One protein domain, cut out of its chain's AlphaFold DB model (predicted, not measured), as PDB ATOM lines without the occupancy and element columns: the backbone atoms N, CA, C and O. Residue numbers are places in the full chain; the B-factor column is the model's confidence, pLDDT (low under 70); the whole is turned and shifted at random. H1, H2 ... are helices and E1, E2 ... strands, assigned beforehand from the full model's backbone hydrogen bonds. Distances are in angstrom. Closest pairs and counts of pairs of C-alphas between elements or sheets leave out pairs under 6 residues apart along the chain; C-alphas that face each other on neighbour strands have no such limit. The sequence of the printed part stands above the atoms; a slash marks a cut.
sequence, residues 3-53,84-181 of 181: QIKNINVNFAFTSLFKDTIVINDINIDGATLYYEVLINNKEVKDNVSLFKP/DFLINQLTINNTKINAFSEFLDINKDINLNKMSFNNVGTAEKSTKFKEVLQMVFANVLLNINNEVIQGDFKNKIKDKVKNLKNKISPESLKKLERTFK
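This is residues 3 to 53 and 84 to 181 of the 181 residues of an uncharacterized protein of Candidatus Fonsibacter sp. PEL4 (UniProt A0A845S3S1). Two four-stranded sheets, joined end to end, make one long wall folded into a wide V, and the long helix H2 lies inside the V and reaches over both sheets. H3 folds back along the side of H2, H4 lies across near H2 with its last residues close to the beginning of E8, where the C-alphas of Thr 179 and Ser 116 are 5.4 A apart, and the short H1 sits at the far end of the first sheet. The printed part has 149 residues, with four named helices and eight named strands in the order E1 H1 E2 E3 E4 E5 E6 E7 E8 H2 H3 H4; the class is mixed, helices and strands. Both sheets are mixed, with the orders E1 E2 E5 E8 and E4 E3 E6 E7. The whole is compact, with a radius of gyration of the C-alphas of 17.0 A, yet elongated, spanning 56 by 31 by 27 A.

Find C-alpha 6 at (9.707, -4.010, 24.455), where E1 begins and runs to residue 11. After it come H1, residues 13 to 17; E2, residues 20 to 29, 26.0 A long; E3, residues 32 to 40, also 26.0 A; and E4, residues 43 to 46. Past the cut, read E5, residues 84 to 93, 26.0 A; E6, residues 95 to 101; E7, residues 106 to 112; and E8, residues 115 to 121. H2, residues 129 to 147, starts at C-alpha 129 (28.416, -6.160, 21.268) and is 27.3 A long. H3 holds residues 152 to 165, 20.4 A, and H4 residues 170 to 179, ending at C-alpha 179 (26.889, 6.720, 28.267).

In the first sheet, look for N 8 and O 27 at 2.9 A between antiparallel E1 and E2, N 23 and O 86 at 2.8 A between parallel E2 and E5, and N 90 and O 117 at 2.8 A between antiparallel E5 and E8. E2 runs on into E3 at 75 degrees, E5 into E6 at 71 degrees and E7 into E8 at 68 degrees. In the second sheet, N 35 and O 98 of parallel E3 and E6 are 2.9 A apart; the hairpins E3 and E4, and E6 and E7, show N 45 and O 38 at 2.9 A and N 97 and O 110 at 2.8 A. H2 is on this sheet at a height of 8.8 A, two layers with the helix on one face; the closest C-alphas of H2 and E7 are Asn 143 and Ile 110, 7.5 A. H2 is on the first sheet too, at a height of 11.9 A, along the strands at 9 degrees to E5 on the local plane. H2 and H3, a helical hairpin, touch at Ala 138 and Val 161, their closest C-alphas at 6.0 A, with a shallow tilt of 19 degrees, opposite ways. H1 and H4 only graze the first sheet; the closest C-alphas are Ser 15 and Ile 21, 4.9 A, for H1 and E2, and Thr 179 and Ser 116, 5.4 A, for H4 and E8. Every O i to N i+4 pair is within hydrogen-bond range in H2, against 9 of 10 in H3, 5 of 6 in H4 and 0 of 1 in H1, where 2 of 2 O i to N i+3 pairs are within range.

The two C-alphas farthest apart, those of Thr 14 and Asn 41, are 57.1 A apart. Residues 54 to 83 are not printed, and C-alphas 53 and 84 stand 20.3 A apart across that cut. Of the links that are printed whole, none is long. In the B-factor column, the mean pLDDT of the printed part is 80.8; look for values under 70 at residues 39 to 44, 48 to 53 and 148 to 181.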
ATOM      1  N   GLN A   3      14.851  -9.947  31.728       90.62
ATOM      2  CA  GLN A   3      13.556  -9.879  31.055       90.62
ATOM      3  C   GLN A   3      13.477  -8.561  30.286       90.62
ATOM      4  O   GLN A   3      13.849  -7.516  30.812       90.62
ATOM      5  N   ILE A   4      12.988  -8.593  29.049       91.75
ATOM      6  CA  ILE A   4      12.785  -7.399  28.222       91.75
ATOM      7  C   ILE A   4      11.300  -7.307  27.891       91.75
ATOM      8  O   ILE A   4      10.719  -8.304  27.468       91.75
ATOM      9  N   LYS A   5      10.693  -6.134  28.096       93.44
ATOM     10  CA  LYS A   5       9.289  -5.896  27.738       93.44
ATOM     11  C   LYS A   5       9.151  -5.573  26.258       93.44
ATOM     12  O   LYS A   5       8.453  -6.283  25.548       93.44
ATOM     13  N   ASN A   6       9.848  -4.533  25.807       94.19
ATOM     14  CA  ASN A   6       9.707  -4.010  24.455       94.19
ATOM     15  C   ASN A   6      11.072  -3.867  23.779       94.19
ATOM     16  O   ASN A   6      12.038  -3.405  24.389       94.19
ATOM     17  N   ILE A   7      11.133  -4.222  22.496       96.69
ATOM     18  CA  ILE A   7      12.272  -3.945  21.617       96.69
ATOM     19  C   ILE A   7      11.719  -3.340  20.333       96.69
ATOM     20  O   ILE A   7      10.923  -3.970  19.645       96.69
ATOM     21  N   ASN A   8      12.171  -2.136  20.002       96.25
ATOM     22  CA  ASN A   8      11.870  -1.479  18.736       96.25
ATOM     23  C   ASN A   8      13.144  -1.408  17.901       96.25
ATOM     24  O   ASN A   8      14.199  -1.047  18.424       96.25
ATOM     25  N   VAL A   9      13.049  -1.746  16.617       96.44
ATOM     26  CA  VAL A   9      14.194  -1.781  15.700       96.44
ATOM     27  C   VAL A   9      13.852  -0.992  14.441       96.44
ATOM     28  O   VAL A   9      12.916  -1.337  13.724       96.44
ATOM     29  N   ASN A  10      14.628   0.051  14.163       96.50
ATOM     30  CA  ASN A  10      14.562   0.833  12.936       96.50
ATOM     31  C   ASN A  10      15.656   0.352  11.980       96.50
ATOM     32  O   ASN A  10      16.846   0.571  12.211       96.50
ATOM     33  N   PHE A  11      15.252  -0.326  10.913       93.50
ATOM     34  CA  PHE A  11      16.160  -1.017  10.011       93.50
ATOM     35  C   PHE A  11      16.277  -0.315   8.656       93.50
ATOM     36  O   PHE A  11      15.270  -0.029   8.008       93.50
ATOM     37  N   ALA A  12      17.501  -0.102   8.168       94.88
ATOM     38  CA  ALA A  12      17.708   0.420   6.823       94.88
ATOM     39  C   ALA A  12      17.592  -0.723   5.802       94.88
ATOM     40  O   ALA A  12      18.586  -1.368   5.473       94.88
ATOM     41  N   PHE A  13      16.389  -0.972   5.276       91.94
ATOM     42  CA  PHE A  13      16.112  -2.126   4.403       91.94
ATOM     43  C   PHE A  13      17.067  -2.257   3.205       91.94
ATOM     44  O   PHE A  13      17.548  -3.345   2.896       91.94
ATOM     45  N   THR A  14      17.432  -1.136   2.580       93.75
ATOM     46  CA  THR A  14      18.362  -1.105   1.438       93.75
ATOM     47  C   THR A  14      19.779  -1.574   1.786       93.75
ATOM     48  O   THR A  14      20.540  -1.947   0.893       93.75
ATOM     49  N   SER A  15      20.151  -1.604   3.070       93.44
ATOM     50  CA  SER A  15      21.447  -2.119   3.528       93.44
ATOM     51  C   SER A  15      21.572  -3.642   3.409       93.44
ATOM     52  O   SER A  15      22.689  -4.148   3.337       93.44
ATOM     53  N   LEU A  16      20.462  -4.385   3.276       91.31
ATOM     54  CA  LEU A  16      20.488  -5.842   3.058       91.31
ATOM     55  C   LEU A  16      21.238  -6.245   1.794       91.31
ATOM     56  O   LEU A  16      21.729  -7.369   1.714       91.31
ATOM     57  N   PHE A  17      21.352  -5.344   0.822       92.94
ATOM     58  CA  PHE A  17      22.051  -5.578  -0.440       92.94
ATOM     59  C   PHE A  17      23.501  -5.071  -0.427       92.94
ATOM     60  O   PHE A  17      24.215  -5.266  -1.403       92.94
ATOM     61  N   LYS A  18      23.962  -4.474   0.680       91.94
ATOM     62  CA  LYS A  18      25.327  -3.946   0.855       91.94
ATOM     63  C   LYS A  18      26.205  -4.907   1.659       91.94
ATOM     64  O   LYS A  18      25.701  -5.879   2.221       91.94
ATOM     65  N   ASP A  19      27.502  -4.621   1.744       92.69
ATOM     66  CA  ASP A  19      28.447  -5.395   2.567       92.69
ATOM     67  C   ASP A  19      28.216  -5.205   4.074       92.69
ATOM     68  O   ASP A  19      28.499  -6.104   4.866       92.69
ATOM     69  N   THR A  20      27.641  -4.065   4.464       94.19
ATOM     70  CA  THR A  20      27.257  -3.760   5.845       94.19
ATOM     71  C   THR A  20      25.748  -3.584   5.955       94.19
ATOM     72  O   THR A  20      25.155  -2.722   5.303       94.19
ATOM     73  N   ILE A  21      25.147  -4.382   6.829       95.06
ATOM     74  CA  ILE A  21      23.765  -4.270   7.269       95.06
ATOM     75  C   ILE A  21      23.681  -3.166   8.329       95.06
ATOM     76  O   ILE A  21      24.400  -3.195   9.329       95.06
ATOM     77  N   VAL A  22      22.785  -2.204   8.115       96.56
ATOM     78  CA  VAL A  22      22.620  -1.024   8.966       96.56
ATOM     79  C   VAL A  22      21.277  -1.074   9.687       96.56
ATOM     80  O   VAL A  22      20.208  -1.121   9.075       96.56
ATOM     81  N   ILE A  23      21.351  -1.018  11.008       97.38
ATOM     82  CA  ILE A  23      20.238  -0.753  11.906       97.38
ATOM     83  C   ILE A  23      20.414   0.692  12.362       97.38
ATOM     84  O   ILE A  23      21.430   1.037  12.965       97.38
ATOM     85  N   ASN A  24      19.453   1.552  12.040       97.00
ATOM     86  CA  ASN A  24      19.506   2.949  12.450       97.00
ATOM     87  C   ASN A  24      19.424   3.021  13.977       97.00
ATOM     88  O   ASN A  24      20.323   3.548  14.623       97.00
ATOM     89  N   ASP A  25      18.406   2.379  14.553       96.81
ATOM     90  CA  ASP A  25      18.131   2.474  15.981       96.81
ATOM     91  C   ASP A  25      17.611   1.147  16.533       96.81
ATOM     92  O   ASP A  25      16.769   0.488  15.922       96.81
ATOM     93  N   ILE A  26      18.079   0.772  17.721       97.69
ATOM     94  CA  ILE A  26      17.457  -0.234  18.581       97.69
ATOM     95  C   ILE A  26      17.084   0.456  19.888       97.69
ATOM     96  O   ILE A  26      17.954   1.003  20.561       97.69
ATOM     97  N   ASN A  27      15.816   0.386  20.279       97.31
ATOM     98  CA  ASN A  27      15.337   0.863  21.572       97.31
ATOM     99  C   ASN A  27      14.784  -0.310  22.386       97.31
ATOM    100  O   ASN A  27      13.744  -0.872  22.043       97.31
ATOM    101  N   ILE A  28      15.490  -0.665  23.457       96.50
ATOM    102  CA  ILE A  28      15.056  -1.631  24.464       96.50
ATOM    103  C   ILE A  28      14.386  -0.844  25.583       96.50
ATOM    104  O   ILE A  28      15.028  -0.005  26.211       96.50
ATOM    105  N   ASP A  29      13.119  -1.126  25.850       95.50
ATOM    106  CA  ASP A  29      12.343  -0.418  26.863       95.50
ATOM    107  C   ASP A  29      11.754  -1.383  27.899       95.50
ATOM    108  O   ASP A  29      11.271  -2.475  27.577       95.50
ATOM    109  N   GLY A  30      11.828  -0.980  29.170       92.44
ATOM    110  CA  GLY A  30      11.234  -1.714  30.284       92.44
ATOM    111  C   GLY A  30      11.963  -3.004  30.670       92.44
ATOM    112  O   GLY A  30      11.309  -3.978  31.052       92.44
ATOM    113  N   ALA A  31      13.293  -3.059  30.553       93.69
ATOM    114  CA  ALA A  31      14.061  -4.249  30.928       93.69
ATOM    115  C   ALA A  31      14.117  -4.459  32.457       93.69
ATOM    116  O   ALA A  31      14.218  -3.512  33.230       93.69
ATOM    117  N   THR A  32      14.076  -5.714  32.909       93.00
ATOM    118  CA  THR A  32      14.291  -6.113  34.310       93.00
ATOM    119  C   THR A  32      15.503  -7.033  34.402       93.00
ATOM    120  O   THR A  32      15.573  -8.057  33.722       93.00
ATOM    121  N   LEU A  33      16.465  -6.660  35.241       90.75
ATOM    122  CA  LEU A  33      17.713  -7.375  35.480       90.75
ATOM    123  C   LEU A  33      17.662  -8.001  36.872       90.75
ATOM    124  O   LEU A  33      17.599  -7.292  37.867       90.75
ATOM    125  N   TYR A  34      17.688  -9.324  36.948       88.56
ATOM    126  CA  TYR A  34      17.640 -10.051  38.213       88.56
ATOM    127  C   TYR A  34      19.060 -10.302  38.706       88.56
ATOM    128  O   TYR A  34      19.802 -11.061  38.072       88.56
ATOM    129  N   TYR A  35      19.430  -9.676  39.819       85.00
ATOM    130  CA  TYR A  35      20.720  -9.850  40.471       85.00
ATOM    131  C   TYR A  35      20.553 -10.589  41.791       85.00
ATOM    132  O   TYR A  35      19.800 -10.155  42.657       85.00
ATOM    133  N   GLU A  36      21.293 -11.677  41.949       84.19
ATOM    134  CA  GLU A  36      21.250 -12.504  43.148       84.19
ATOM    135  C   GLU A  36      22.660 -12.716  43.688       84.19
ATOM    136  O   GLU A  36      23.574 -13.067  42.932       84.19
ATOM    137  N   VAL A  37      22.812 -12.514  44.999       78.25
ATOM    138  CA  VAL A  37      24.047 -12.777  45.744       78.25
ATOM    139  C   VAL A  37      23.811 -13.883  46.754       78.25
ATOM    140  O   VAL A  37      22.972 -13.759  47.647       78.25
ATOM    141  N   LEU A  38      24.653 -14.908  46.671       75.75
ATOM    142  CA  LEU A  38      24.733 -16.004  47.621       75.75
ATOM    143  C   LEU A  38      26.098 -15.974  48.309       75.75
ATOM    144  O   LEU A  38      27.144 -15.916  47.652       75.75
ATOM    145  N   ILE A  39      26.094 -16.040  49.638       69.56
ATOM    146  CA  ILE A  39      27.312 -16.168  50.439       69.56
ATOM    147  C   ILE A  39      27.327 -17.564  51.047       69.56
ATOM    148  O   ILE A  39      26.450 -17.916  51.825       69.56
ATOM    149  N   ASN A  40      28.328 -18.364  50.682       66.50
ATOM    150  CA  ASN A  40      28.529 -19.698  51.241       66.50
ATOM    151  C   ASN A  40      29.994 -19.836  51.669       66.50
ATOM    152  O   ASN A  40      30.890 -19.575  50.871       66.50
ATOM    153  N   ASN A  41      30.248 -20.193  52.931       63.56
ATOM    154  CA  ASN A  41      31.593 -20.414  53.476       63.56
ATOM    155  C   ASN A  41      32.619 -19.306  53.139       63.56
ATOM    156  O   ASN A  41      33.755 -19.591  52.772       63.56
ATOM    157  N   LYS A  42      32.226 -18.028  53.280       65.81
ATOM    158  CA  LYS A  42      33.022 -16.811  52.962       65.81
ATOM    159  C   LYS A  42      33.271 -16.546  51.466       65.81
ATOM    160  O   LYS A  42      33.845 -15.502  51.129       65.81
ATOM    161  N   GLU A  43      32.801 -17.412  50.572       67.31
ATOM    162  CA  GLU A  43      32.783 -17.160  49.134       67.31
ATOM    163  C   GLU A  43      31.551 -16.352  48.733       67.31
ATOM    164  O   GLU A  43      30.432 -16.625  49.163       67.31
ATOM    165  N   VAL A  44      31.768 -15.365  47.865       69.69
ATOM    166  CA  VAL A  44      30.711 -14.526  47.298       69.69
ATOM    167  C   VAL A  44      30.413 -15.004  45.885       69.69
ATOM    168  O   VAL A  44      31.198 -14.751  44.961       69.69
ATOM    169  N   LYS A  45      29.273 -15.671  45.713       75.44
ATOM    170  CA  LYS A  45      28.757 -16.093  44.410       75.44
ATOM    171  C   LYS A  45      27.646 -15.143  43.998       75.44
ATOM    172  O   LYS A  45      26.779 -14.809  44.795       75.44
ATOM    173  N   ASP A  46      27.685 -14.699  42.753       73.88
ATOM    174  CA  ASP A  46      26.614 -13.883  42.193       73.88
ATOM    175  C   ASP A  46      26.292 -14.328  40.769       73.88
ATOM    176  O   ASP A  46      27.162 -14.816  40.036       73.88
ATOM    177  N   ASN A  47      25.033 -14.175  40.377       71.44
ATOM    178  CA  ASN A  47      24.529 -14.684  39.103       71.44
ATOM    179  C   ASN A  47      25.035 -13.900  37.870       71.44
ATOM    180  O   ASN A  47      24.958 -14.407  36.750       71.44
ATOM    181  N   VAL A  48      25.623 -12.712  38.055       68.81
ATOM    182  CA  VAL A  48      26.258 -11.918  36.985       68.81
ATOM    183  C   VAL A  48      27.687 -12.392  36.716       68.81
ATOM    184  O   VAL A  48      28.123 -12.437  35.570       68.81
ATOM    185  N   SER A  49      28.416 -12.822  37.743       62.06
ATOM    186  CA  SER A  49      29.776 -13.363  37.636       62.06
ATOM    187  C   SER A  49      29.827 -14.722  36.932       62.06
ATOM    188  O   SER A  49      30.854 -15.084  36.355       62.06
ATOM    189  N   LEU A  50      28.697 -15.436  36.907       56.69
ATOM    190  CA  LEU A  50      28.492 -16.638  36.099       56.69
ATOM    191  C   LEU A  50      28.345 -16.334  34.603       56.69
ATOM    192  O   LEU A  50      28.435 -17.257  33.790       56.69
ATOM    193  N   PHE A  51      28.171 -15.063  34.218       57.00
ATOM    194  CA  PHE A  51      28.131 -14.661  32.820       57.00
ATOM    195  C   PHE A  51      29.527 -14.767  32.194       57.00
ATOM    196  O   PHE A  51      30.287 -13.806  32.061       57.00
ATOM    197  N   LYS A  52      29.873 -15.983  31.775       56.47
ATOM    198  CA  LYS A  52      30.915 -16.220  30.787       56.47
ATOM    199  C   LYS A  52      30.260 -15.947  29.434       56.47
ATOM    200  O   LYS A  52      29.384 -16.725  29.056       56.47
ATOM    201  N   PRO A  53      30.618 -14.871  28.703       49.06
ATOM    202  CA  PRO A  53      30.139 -14.726  27.336       49.06
ATOM    203  C   PRO A  53      30.507 -16.019  26.614       49.06
ATOM    204  O   PRO A  53      31.682 -16.396  26.628       49.06
ATOM    205  N   ASP A  84      28.961  -7.386   7.476       93.69
ATOM    206  CA  ASP A  84      29.108  -6.625   8.703       93.69
ATOM    207  C   ASP A  84      27.757  -6.114   9.194       93.69
ATOM    208  O   ASP A  84      26.831  -5.901   8.414       93.69
ATOM    209  N   PHE A  85      27.661  -5.880  10.496       94.12
ATOM    210  CA  PHE A  85      26.509  -5.253  11.128       94.12
ATOM    211  C   PHE A  85      26.932  -3.954  11.795       94.12
ATOM    212  O   PHE A  85      27.966  -3.905  12.468       94.12
ATOM    213  N   LEU A  86      26.104  -2.926  11.644       96.19
ATOM    214  CA  LEU A  86      26.245  -1.643  12.312       96.19
ATOM    215  C   LEU A  86      24.889  -1.198  12.857       96.19
ATOM    216  O   LEU A  86      23.945  -0.991  12.101       96.19
ATOM    217  N   ILE A  87      24.815  -1.028  14.169       97.62
ATOM    218  CA  ILE A  87      23.727  -0.357  14.870       97.62
ATOM    219  C   ILE A  87      24.210   1.062  15.159       97.62
ATOM    220  O   ILE A  87      25.141   1.233  15.953       97.62
ATOM    221  N   ASN A  88      23.616   2.076  14.530       96.56
ATOM    222  CA  ASN A  88      24.057   3.457  14.746       96.56
ATOM    223  C   ASN A  88      23.763   3.890  16.186       96.56
ATOM    224  O   ASN A  88      24.654   4.433  16.842       96.56
ATOM    225  N   GLN A  89      22.575   3.561  16.702       97.31
ATOM    226  CA  GLN A  89      22.184   3.820  18.083       97.31
ATOM    227  C   GLN A  89      21.516   2.595  18.725       97.31
ATOM    228  O   GLN A  89      20.500   2.099  18.255       97.31
ATOM    229  N   LEU A  90      22.062   2.124  19.845       97.44
ATOM    230  CA  LEU A  90      21.381   1.223  20.775       97.44
ATOM    231  C   LEU A  90      21.052   1.998  22.049       97.44
ATOM    232  O   LEU A  90      21.953   2.505  22.714       97.44
ATOM    233  N   THR A  91      19.777   2.059  22.399       96.81
ATOM    234  CA  THR A  91      19.277   2.697  23.611       96.81
ATOM    235  C   THR A  91      18.588   1.666  24.495       96.81
ATOM    236  O   THR A  91      17.846   0.813  24.013       96.81
ATOM    237  N   ILE A  92      18.847   1.747  25.798       95.81
ATOM    238  CA  ILE A  92      18.210   0.929  26.825       95.81
ATOM    239  C   ILE A  92      17.582   1.883  27.845       95.81
ATOM    240  O   ILE A  92      18.295   2.642  28.504       95.81
ATOM    241  N   ASN A  93      16.258   1.851  27.949       94.38
ATOM    242  CA  ASN A  93      15.445   2.755  28.756       94.38
ATOM    243  C   ASN A  93      14.649   1.996  29.822       94.38
ATOM    244  O   ASN A  93      14.492   0.771  29.756       94.38
ATOM    245  N   ASN A  94      14.170   2.748  30.820       92.69
ATOM    246  CA  ASN A  94      13.236   2.296  31.858       92.69
ATOM    247  C   ASN A  94      13.633   0.940  32.463       92.69
ATOM    248  O   ASN A  94      12.804   0.052  32.660       92.69
ATOM    249  N   THR A  95      14.935   0.758  32.687       94.31
ATOM    250  CA  THR A  95      15.480  -0.509  33.161       94.31
ATOM    251  C   THR A  95      15.458  -0.536  34.675       94.31
ATOM    252  O   THR A  95      15.835   0.442  35.312       94.31
ATOM    253  N   LYS A  96      15.071  -1.672  35.251       94.00
ATOM    254  CA  LYS A  96      15.162  -1.912  36.689       94.00
ATOM    255  C   LYS A  96      16.046  -3.108  37.005       94.00
ATOM    256  O   LYS A  96      16.092  -4.073  36.246       94.00
ATOM    257  N   ILE A  97      16.726  -3.057  38.138       91.56
ATOM    258  CA  ILE A  97      17.407  -4.192  38.745       91.56
ATOM    259  C   ILE A  97      16.530  -4.672  39.886       91.56
ATOM    260  O   ILE A  97      16.223  -3.891  40.774       91.56
ATOM    261  N   ASN A  98      16.169  -5.945  39.876       91.56
ATOM    262  CA  ASN A  98      15.647  -6.617  41.051       91.56
ATOM    263  C   ASN A  98      16.836  -7.293  41.745       91.56
ATOM    264  O   ASN A  98      17.385  -8.266  41.223       91.56
ATOM    265  N   ALA A  99      17.301  -6.705  42.847       87.56
ATOM    266  CA  ALA A  99      18.434  -7.197  43.618       87.56
ATOM    267  C   ALA A  99      17.931  -7.979  44.834       87.56
ATOM    268  O   ALA A  99      17.153  -7.453  45.631       87.56
ATOM    269  N   PHE A 100      18.413  -9.212  44.981       85.50
ATOM    270  CA  PHE A 100      18.040 -10.112  46.066       85.50
ATOM    271  C   PHE A 100      19.265 -10.756  46.728       85.50
ATOM    272  O   PHE A 100      20.215 -11.180  46.060       85.50
ATOM    273  N   SER A 101      19.244 -10.841  48.055       80.00
ATOM    274  CA  SER A 101      20.159 -11.666  48.839       80.00
ATOM    275  C   SER A 101      19.546 -11.957  50.201       80.00
ATOM    276  O   SER A 101      19.445 -11.059  51.032       80.00
ATOM    277  N   GLU A 102      19.194 -13.214  50.454       78.75
ATOM    278  CA  GLU A 102      18.679 -13.650  51.759       78.75
ATOM    279  C   GLU A 102      19.704 -13.414  52.880       78.75
ATOM    280  O   GLU A 102      19.376 -12.885  53.934       78.75
ATOM    281  N   PHE A 103      20.979 -13.721  52.623       72.38
ATOM    282  CA  PHE A 103      22.048 -13.576  53.616       72.38
ATOM    283  C   PHE A 103      22.294 -12.118  54.035       72.38
ATOM    284  O   PHE A 103      22.679 -11.856  55.172       72.38
ATOM    285  N   LEU A 104      22.132 -11.174  53.105       70.62
ATOM    286  CA  LEU A 104      22.363  -9.748  53.350       70.62
ATOM    287  C   LEU A 104      21.065  -8.983  53.655       70.62
ATOM    288  O   LEU A 104      21.121  -7.760  53.749       70.62
ATOM    289  N   ASP A 105      19.930  -9.683  53.765       72.81
ATOM    290  CA  ASP A 105      18.587  -9.099  53.887       72.81
ATOM    291  C   ASP A 105      18.305  -8.026  52.814       72.81
ATOM    292  O   ASP A 105      17.837  -6.915  53.064       72.81
ATOM    293  N   ILE A 106      18.672  -8.346  51.571       77.25
ATOM    294  CA  ILE A 106      18.480  -7.481  50.410       77.25
ATOM    295  C   ILE A 106      17.253  -7.960  49.643       77.25
ATOM    296  O   ILE A 106      17.240  -9.065  49.102       77.25
ATOM    297  N   ASN A 107      16.273  -7.075  49.492       85.81
ATOM    298  CA  ASN A 107      15.203  -7.195  48.510       85.81
ATOM    299  C   ASN A 107      14.845  -5.789  48.016       85.81
ATOM    300  O   ASN A 107      14.102  -5.061  48.676       85.81
ATOM    301  N   LYS A 108      15.450  -5.363  46.902       86.75
ATOM    302  CA  LYS A 108      15.331  -3.981  46.423       86.75
ATOM    303  C   LYS A 108      15.215  -3.909  44.906       86.75
ATOM    304  O   LYS A 108      16.004  -4.518  44.183       86.75
ATOM    305  N   ASP A 109      14.288  -3.076  44.445       90.44
ATOM    306  CA  ASP A 109      14.226  -2.632  43.057       90.44
ATOM    307  C   ASP A 109      15.046  -1.337  42.896       90.44
ATOM    308  O   ASP A 109      14.844  -0.368  43.627       90.44
ATOM    309  N   ILE A 110      15.977  -1.320  41.939       89.25
ATOM    310  CA  ILE A 110      16.833  -0.168  41.617       89.25
ATOM    311  C   ILE A 110      16.550   0.263  40.183       89.25
ATOM    312  O   ILE A 110      16.677  -0.541  39.259       89.25
ATOM    313  N   ASN A 111      16.206   1.530  39.971       91.25
ATOM    314  CA  ASN A 111      16.029   2.062  38.624       91.25
ATOM    315  C   ASN A 111      17.386   2.433  38.023       91.25
ATOM    316  O   ASN A 111      18.203   3.090  38.661       91.25
ATOM    317  N   LEU A 112      17.617   2.026  36.780       89.94
ATOM    318  CA  LEU A 112      18.785   2.429  36.015       89.94
ATOM    319  C   LEU A 112      18.447   3.606  35.109       89.94
ATOM    320  O   LEU A 112      17.424   3.612  34.418       89.94
ATOM    321  N   ASN A 113      19.370   4.563  35.063       88.00
ATOM    322  CA  ASN A 113      19.344   5.629  34.075       88.00
ATOM    323  C   ASN A 113      19.388   5.052  32.656       88.00
ATOM    324  O   ASN A 113      19.912   3.958  32.414       88.00
ATOM    325  N   LYS A 114      18.866   5.837  31.711       93.38
ATOM    326  CA  LYS A 114      18.984   5.572  30.279       93.38
ATOM    327  C   LYS A 114      20.443   5.291  29.912       93.38
ATOM    328  O   LYS A 114      21.342   6.020  30.314       93.38
ATOM    329  N   MET A 115      20.658   4.257  29.105       94.06
ATOM    330  CA  MET A 115      21.965   3.917  28.547       94.06
ATOM    331  C   MET A 115      21.907   4.052  27.029       94.06
ATOM    332  O   MET A 115      20.998   3.514  26.396       94.06
ATOM    333  N   SER A 116      22.880   4.748  26.436       94.94
ATOM    334  CA  SER A 116      22.978   4.918  24.981       94.94
ATOM    335  C   SER A 116      24.364   4.553  24.455       94.94
ATOM    336  O   SER A 116      25.386   5.066  24.917       94.94
ATOM    337  N   PHE A 117      24.391   3.677  23.456       95.75
ATOM    338  CA  PHE A 117      25.594   3.170  22.808       95.75
ATOM    339  C   PHE A 117      25.547   3.477  21.316       95.75
ATOM    340  O   PHE A 117      24.583   3.120  20.638       95.75
ATOM    341  N   ASN A 118      26.600   4.111  20.807       94.81
ATOM    342  CA  ASN A 118      26.690   4.492  19.400       94.81
ATOM    343  C   ASN A 118      27.600   3.529  18.645       94.81
ATOM    344  O   ASN A 118      28.627   3.102  19.181       94.81
ATOM    345  N   ASN A 119      27.267   3.274  17.382       95.19
ATOM    346  CA  ASN A 119      28.065   2.472  16.457       95.19
ATOM    347  C   ASN A 119      28.408   1.090  17.034       95.19
ATOM    348  O   ASN A 119      29.579   0.746  17.196       95.19
ATOM    349  N   VAL A 120      27.392   0.299  17.369       95.88
ATOM    350  CA  VAL A 120      27.553  -1.047  17.933       95.88
ATOM    351  C   VAL A 120      27.515  -2.081  16.815       95.88
ATOM    352  O   VAL A 120      26.604  -2.058  15.996       95.88
ATOM    353  N   GLY A 121      28.468  -3.011  16.757       93.94
ATOM    354  CA  GLY A 121      28.453  -4.016  15.691       93.94
ATOM    355  C   GLY A 121      29.797  -4.652  15.374       93.94
ATOM    356  O   GLY A 121      30.707  -4.670  16.205       93.94
ATOM    357  N   THR A 122      29.910  -5.214  14.171       93.00
ATOM    358  CA  THR A 122      31.112  -5.923  13.706       93.00
ATOM    359  C   THR A 122      32.024  -5.060  12.844       93.00
ATOM    360  O   THR A 122      33.209  -5.387  12.782       93.00
ATOM    361  N   ALA A 123      31.537  -3.936  12.305       90.88
ATOM    362  CA  ALA A 123      32.321  -3.037  11.459       90.88
ATOM    363  C   ALA A 123      33.608  -2.520  12.147       90.88
ATOM    364  O   ALA A 123      33.732  -2.512  13.380       90.88
ATOM    365  N   GLU A 124      34.581  -2.095  11.333       81.69
ATOM    366  CA  GLU A 124      35.997  -1.871  11.690       81.69
ATOM    367  C   GLU A 124      36.240  -0.858  12.827       81.69
ATOM    368  O   GLU A 124      37.280  -0.882  13.473       81.69
ATOM    369  N   LYS A 125      35.261  -0.008  13.157       85.38
ATOM    370  CA  LYS A 125      35.357   0.989  14.245       85.38
ATOM    371  C   LYS A 125      34.178   0.947  15.217       85.38
ATOM    372  O   LYS A 125      33.998   1.851  16.036       85.38
ATOM    373  N   SER A 126      33.357  -0.092  15.114       89.88
ATOM    374  CA  SER A 126      32.204  -0.274  15.981       89.88
ATOM    375  C   SER A 126      32.610  -0.804  17.347       89.88
ATOM    376  O   SER A 126      33.455  -1.696  17.455       89.88
ATOM    377  N   THR A 127      31.945  -0.316  18.392       91.56
ATOM    378  CA  THR A 127      32.008  -0.947  19.709       91.56
ATOM    379  C   THR A 127      31.384  -2.335  19.594       91.56
ATOM    380  O   THR A 127      30.238  -2.492  19.165       91.56
ATOM    381  N   LYS A 128      32.147  -3.373  19.940       91.75
ATOM    382  CA  LYS A 128      31.663  -4.746  19.794       91.75
ATOM    383  C   LYS A 128      30.535  -5.006  20.791       91.75
ATOM    384  O   LYS A 128      30.572  -4.532  21.924       91.75
ATOM    385  N   PHE A 129      29.557  -5.823  20.404       88.81
ATOM    386  CA  PHE A 129      28.416  -6.160  21.268       88.81
ATOM    387  C   PHE A 129      28.846  -6.708  22.641       88.81
ATOM    388  O   PHE A 129      28.271  -6.363  23.670       88.81
ATOM    389  N   LYS A 130      29.916  -7.513  22.670       84.00
ATOM    390  CA  LYS A 130      30.509  -8.027  23.912       84.00
ATOM    391  C   LYS A 130      30.930  -6.906  24.865       84.00
ATOM    392  O   LYS A 130      30.738  -7.046  26.068       84.00
ATOM    393  N   GLU A 131      31.490  -5.820  24.341       86.81
ATOM    394  CA  GLU A 131      31.892  -4.674  25.153       86.81
ATOM    395  C   GLU A 131      30.664  -3.952  25.696       86.81
ATOM    396  O   GLU A 131      30.592  -3.735  26.898       86.81
ATOM    397  N   VAL A 132      29.659  -3.672  24.857       90.06
ATOM    398  CA  VAL A 132      28.386  -3.072  25.302       90.06
ATOM    399  C   VAL A 132      27.768  -3.874  26.444       90.06
ATOM    400  O   VAL A 132      27.380  -3.317  27.466       90.06
ATOM    401  N   LEU A 133      27.730  -5.197  26.315       86.69
ATOM    402  CA  LEU A 133      27.186  -6.061  27.352       86.69
ATOM    403  C   LEU A 133      27.993  -5.985  28.659       86.69
ATOM    404  O   LEU A 133      27.412  -5.917  29.741       86.69
ATOM    405  N   GLN A 134      29.326  -5.935  28.576       84.06
ATOM    406  CA  GLN A 134      30.185  -5.705  29.745       84.06
ATOM    407  C   GLN A 134      29.922  -4.340  30.391       84.06
ATOM    408  O   GLN A 134      29.916  -4.248  31.616       84.06
ATOM    409  N   MET A 135      29.672  -3.298  29.591       86.31
ATOM    410  CA  MET A 135      29.317  -1.967  30.088       86.31
ATOM    411  C   MET A 135      27.998  -1.987  30.861       86.31
ATOM    412  O   MET A 135      27.938  -1.455  31.968       86.31
ATOM    413  N   VAL A 136      26.966  -2.640  30.318       87.50
ATOM    414  CA  VAL A 136      25.665  -2.791  30.988       87.50
ATOM    415  C   VAL A 136      25.832  -3.514  32.326       87.50
ATOM    416  O   VAL A 136      25.374  -3.015  33.351       87.50
ATOM    417  N   PHE A 137      26.555  -4.639  32.363       84.69
ATOM    418  CA  PHE A 137      26.797  -5.358  33.620       84.69
ATOM    419  C   PHE A 137      27.631  -4.556  34.626       84.69
ATOM    420  O   PHE A 137      27.351  -4.599  35.824       84.69
ATOM    421  N   ALA A 138      28.632  -3.803  34.169       82.69
ATOM    422  CA  ALA A 138      29.396  -2.922  35.045       82.69
ATOM    423  C   ALA A 138      28.499  -1.844  35.672       82.69
ATOM    424  O   ALA A 138      28.628  -1.575  36.866       82.69
ATOM    425  N   ASN A 139      27.564  -1.274  34.902       84.50
ATOM    426  CA  ASN A 139      26.588  -0.316  35.418       84.50
ATOM    427  C   ASN A 139      25.674  -0.948  36.474       84.50
ATOM    428  O   ASN A 139      25.463  -0.364  37.532       84.50
ATOM    429  N   VAL A 140      25.190  -2.169  36.227       84.44
ATOM    430  CA  VAL A 140      24.370  -2.923  37.188       84.44
ATOM    431  C   VAL A 140      25.092  -3.080  38.522       84.44
ATOM    432  O   VAL A 140      24.572  -2.674  39.559       84.44
ATOM    433  N   LEU A 141      26.322  -3.599  38.492       79.75
ATOM    434  CA  LEU A 141      27.117  -3.817  39.701       79.75
ATOM    435  C   LEU A 141      27.438  -2.508  40.437       79.75
ATOM    436  O   LEU A 141      27.424  -2.487  41.664       79.75
ATOM    437  N   LEU A 142      27.706  -1.420  39.708       80.88
ATOM    438  CA  LEU A 142      27.934  -0.097  40.299       80.88
ATOM    439  C   LEU A 142      26.704   0.424  41.047       80.88
ATOM    440  O   LEU A 142      26.842   0.902  42.171       80.88
ATOM    441  N   ASN A 143      25.517   0.312  40.450       82.50
ATOM    442  CA  ASN A 143      24.281   0.786  41.074       82.50
ATOM    443  C   ASN A 143      23.942  -0.029  42.326       82.50
ATOM    444  O   ASN A 143      23.678   0.550  43.373       82.50
ATOM    445  N   ILE A 144      24.076  -1.357  42.273       79.50
ATOM    446  CA  ILE A 144      23.881  -2.223  43.448       79.50
ATOM    447  C   ILE A 144      24.875  -1.871  44.563       79.50
ATOM    448  O   ILE A 144      24.498  -1.752  45.729       79.50
ATOM    449  N   ASN A 145      26.145  -1.653  44.212       74.94
ATOM    450  CA  ASN A 145      27.175  -1.271  45.174       74.94
ATOM    451  C   ASN A 145      26.899   0.078  45.854       74.94
ATOM    452  O   ASN A 145      27.265   0.260  47.012       74.94
ATOM    453  N   ASN A 146      26.298   1.029  45.138       73.50
ATOM    454  CA  ASN A 146      25.997   2.355  45.674       73.50
ATOM    455  C   ASN A 146      24.707   2.376  46.503       73.50
ATOM    456  O   ASN A 146      24.632   3.118  47.477       73.50
ATOM    457  N   GLU A 147      23.707   1.577  46.124       70.50
ATOM    458  CA  GLU A 147      22.357   1.658  46.688       70.50
ATOM    459  C   GLU A 147      22.022   0.632  47.772       70.50
ATOM    460  O   GLU A 147      21.023   0.814  48.476       70.50
ATOM    461  N   VAL A 148      22.779  -0.463  47.859       64.44
ATOM    462  CA  VAL A 148      22.358  -1.644  48.629       64.44
ATOM    463  C   VAL A 148      23.442  -2.161  49.575       64.44
ATOM    464  O   VAL A 148      23.132  -2.658  50.652       64.44
ATOM    465  N   ILE A 149      24.721  -2.042  49.222       65.75
ATOM    466  CA  ILE A 149      25.797  -2.736  49.941       65.75
ATOM    467  C   ILE A 149      26.573  -1.778  50.857       65.75
ATOM    468  O   ILE A 149      27.290  -0.891  50.389       65.75
ATOM    469  N   GLN A 150      26.508  -2.014  52.171       62.03
ATOM    470  CA  GLN A 150      27.359  -1.371  53.182       62.03
ATOM    471  C   GLN A 150      28.430  -2.353  53.714       62.03
ATOM    472  O   GLN A 150      28.238  -3.566  53.691       62.03
ATOM    473  N   GLY A 151      29.580  -1.843  54.177       60.72
ATOM    474  CA  GLY A 151      30.648  -2.643  54.813       60.72
ATOM    475  C   GLY A 151      31.664  -3.313  53.865       60.72
ATOM    476  O   GLY A 151      31.825  -2.907  52.714       60.72
ATOM    477  N   ASP A 152      32.366  -4.349  54.346       54.38
ATOM    478  CA  ASP A 152      33.481  -5.042  53.658       54.38
ATOM    479  C   ASP A 152      33.115  -5.648  52.292       54.38
ATOM    480  O   ASP A 152      33.966  -5.837  51.415       54.38
ATOM    481  N   PHE A 153      31.831  -5.921  52.072       59.31
ATOM    482  CA  PHE A 153      31.317  -6.441  50.809       59.31
ATOM    483  C   PHE A 153      31.372  -5.395  49.676       59.31
ATOM    484  O   PHE A 153      31.583  -5.753  48.514       59.31
ATOM    485  N   LYS A 154      31.317  -4.096  50.015       63.88
ATOM    486  CA  LYS A 154      31.516  -2.974  49.080       63.88
ATOM    487  C   LYS A 154      32.880  -3.051  48.399       63.88
ATOM    488  O   LYS A 154      33.001  -2.803  47.200       63.88
ATOM    489  N   ASN A 155      33.916  -3.440  49.145       63.50
ATOM    490  CA  ASN A 155      35.270  -3.570  48.609       63.50
ATOM    491  C   ASN A 155      35.366  -4.741  47.616       63.50
ATOM    492  O   ASN A 155      35.890  -4.564  46.519       63.50
ATOM    493  N   LYS A 156      34.742  -5.888  47.923       61.66
ATOM    494  CA  LYS A 156      34.704  -7.053  47.017       61.66
ATOM    495  C   LYS A 156      33.964  -6.769  45.703       61.66
ATOM    496  O   LYS A 156      34.434  -7.184  44.642       61.66
ATOM    497  N   ILE A 157      32.831  -6.056  45.736       65.19
ATOM    498  CA  ILE A 157      32.140  -5.655  44.495       65.19
ATOM    499  C   ILE A 157      32.948  -4.599  43.738       65.19
ATOM    500  O   ILE A 157      33.095  -4.714  42.520       65.19
ATOM    501  N   LYS A 158      33.535  -3.616  44.428       65.44
ATOM    502  CA  LYS A 158      34.410  -2.612  43.805       65.44
ATOM    503  C   LYS A 158      35.580  -3.261  43.059       65.44
ATOM    504  O   LYS A 158      35.887  -2.842  41.942       65.44
ATOM    505  N   ASP A 159      36.168  -4.320  43.610       68.81
ATOM    506  CA  ASP A 159      37.225  -5.089  42.950       68.81
ATOM    507  C   ASP A 159      36.711  -5.853  41.722       68.81
ATOM    508  O   ASP A 159      37.358  -5.838  40.673       68.81
ATOM    509  N   LYS A 160      35.508  -6.449  41.781       66.19
ATOM    510  CA  LYS A 160      34.869  -7.061  40.599       66.19
ATOM    511  C   LYS A 160      34.587  -6.029  39.504       66.19
ATOM    512  O   LYS A 160      34.882  -6.290  38.338       66.19
ATOM    513  N   VAL A 161      34.092  -4.844  39.865       65.00
ATOM    514  CA  VAL A 161      33.890  -3.727  38.929       65.00
ATOM    515  C   VAL A 161      35.222  -3.296  38.316       65.00
ATOM    516  O   VAL A 161      35.306  -3.139  37.101       65.00
ATOM    517  N   LYS A 162      36.283  -3.143  39.117       68.62
ATOM    518  CA  LYS A 162      37.626  -2.792  38.630       68.62
ATOM    519  C   LYS A 162      38.164  -3.850  37.660       68.62
ATOM    520  O   LYS A 162      38.658  -3.506  36.591       68.62
ATOM    521  N   ASN A 163      37.980  -5.129  37.975       67.75
ATOM    522  CA  ASN A 163      38.376  -6.238  37.108       67.75
ATOM    523  C   ASN A 163      37.585  -6.283  35.794       67.75
ATOM    524  O   ASN A 163      38.145  -6.648  34.762       67.75
ATOM    525  N   LEU A 164      36.303  -5.906  35.804       64.25
ATOM    526  CA  LEU A 164      35.513  -5.744  34.581       64.25
ATOM    527  C   LEU A 164      35.978  -4.537  33.769       64.25
ATOM    528  O   LEU A 164      36.168  -4.675  32.565       64.25
ATOM    529  N   LYS A 165      36.242  -3.393  34.415       61.97
ATOM    530  CA  LYS A 165      36.811  -2.205  33.760       61.97
ATOM    531  C   LYS A 165      38.127  -2.533  33.053       61.97
ATOM    532  O   LYS A 165      38.283  -2.170  31.899       61.97
ATOM    533  N   ASN A 166      39.014  -3.304  33.682       66.00
ATOM    534  CA  ASN A 166      40.284  -3.729  33.077       66.00
ATOM    535  C   ASN A 166      40.115  -4.638  31.844       66.00
ATOM    536  O   ASN A 166      41.040  -4.773  31.051       66.00
ATOM    537  N   LYS A 167      38.953  -5.287  31.686       63.44
ATOM    538  CA  LYS A 167      38.619  -6.126  30.521       63.44
ATOM    539  C   LYS A 167      37.929  -5.346  29.397       63.44
ATOM    540  O   LYS A 167      37.680  -5.925  28.341       63.44
ATOM    541  N   ILE A 168      37.611  -4.074  29.632       60.78
ATOM    542  CA  ILE A 168      37.022  -3.149  28.665       60.78
ATOM    543  C   ILE A 168      38.158  -2.269  28.122       60.78
ATOM    544  O   ILE A 168      39.011  -1.811  28.880       60.78
ATOM    545  N   SER A 169      38.188  -2.029  26.808       64.12
ATOM    546  CA  SER A 169      39.190  -1.144  26.191       64.12
ATOM    547  C   SER A 169      39.177   0.261  26.834       64.12
ATOM    548  O   SER A 169      38.094   0.767  27.144       64.12
ATOM    549  N   PRO A 170      40.330   0.945  26.992       66.12
ATOM    550  CA  PRO A 170      40.395   2.320  27.501       66.12
ATOM    551  C   PRO A 170      39.501   3.312  26.742       66.12
ATOM    552  O   PRO A 170      38.917   4.218  27.339       66.12
ATOM    553  N   GLU A 171      39.342   3.133  25.430       64.06
ATOM    554  CA  GLU A 171      38.437   3.955  24.616       64.06
ATOM    555  C   GLU A 171      36.967   3.702  24.962       64.06
ATOM    556  O   GLU A 171      36.159   4.628  25.062       64.06
ATOM    557  N   SER A 172      36.632   2.439  25.202       59.88
ATOM    558  CA  SER A 172      35.310   1.982  25.615       59.88
ATOM    559  C   SER A 172      34.979   2.437  27.048       59.88
ATOM    560  O   SER A 172      33.843   2.813  27.321       59.88
ATOM    561  N   LEU A 173      35.973   2.547  27.936       59.50
ATOM    562  CA  LEU A 173      35.828   3.159  29.264       59.50
ATOM    563  C   LEU A 173      35.528   4.664  29.207       59.50
ATOM    564  O   LEU A 173      34.664   5.138  29.936       59.50
ATOM    565  N   LYS A 174      36.179   5.426  28.320       65.44
ATOM    566  CA  LYS A 174      35.846   6.854  28.132       65.44
ATOM    567  C   LYS A 174      34.427   7.052  27.589       65.44
ATOM    568  O   LYS A 174      33.772   8.040  27.916       65.44
ATOM    569  N   LYS A 175      33.942   6.123  26.757       58.91
ATOM    570  CA  LYS A 175      32.547   6.109  26.284       58.91
ATOM    571  C   LYS A 175      31.577   5.786  27.423       58.91
ATOM    572  O   LYS A 175      30.561   6.458  27.535       58.91
ATOM    573  N   LEU A 176      31.939   4.860  28.312       59.09
ATOM    574  CA  LEU A 176      31.170   4.481  29.502       59.09
ATOM    575  C   LEU A 176      30.747   5.688  30.357       59.09
ATOM    576  O   LEU A 176      29.580   5.828  30.702       59.09
ATOM    577  N   GLU A 177      31.688   6.588  30.659       58.28
ATOM    578  CA  GLU A 177      31.435   7.788  31.476       58.28
ATOM    579  C   GLU A 177      30.484   8.791  30.808       58.28
ATOM    580  O   GLU A 177      29.851   9.593  31.490       58.28
ATOM    581  N   ARG A 178      30.381   8.754  29.475       61.03
ATOM    582  CA  ARG A 178      29.443   9.576  28.695       61.03
ATOM    583  C   ARG A 178      28.095   8.886  28.500       61.03
ATOM    584  O   ARG A 178      27.093   9.569  28.368       61.03
ATOM    585  N   THR A 179      28.079   7.555  28.478       54.81
ATOM    586  CA  THR A 179      26.889   6.720  28.267       54.81
ATOM    587  C   THR A 179      25.949   6.685  29.477       54.81
ATOM    588  O   THR A 179      24.775   6.371  29.301       54.81
ATOM    589  N   PHE A 180      26.446   6.990  30.680       52.88
ATOM    590  CA  PHE A 180      25.678   6.927  31.935       52.88
ATOM    591  C   PHE A 180      25.393   8.288  32.592       52.88
ATOM    592  O   PHE A 180      24.882   8.311  33.714       52.88
ATOM    593  N   LYS A 181      25.754   9.395  31.933       46.44
ATOM    594  CA  LYS A 181      25.322  10.751  32.308       46.44
ATOM    595  C   LYS A 181      23.953  11.039  31.713       46.44
ATOM    596  O   LYS A 181      23.152  11.668  32.433       46.44
TER     597      LYS A 181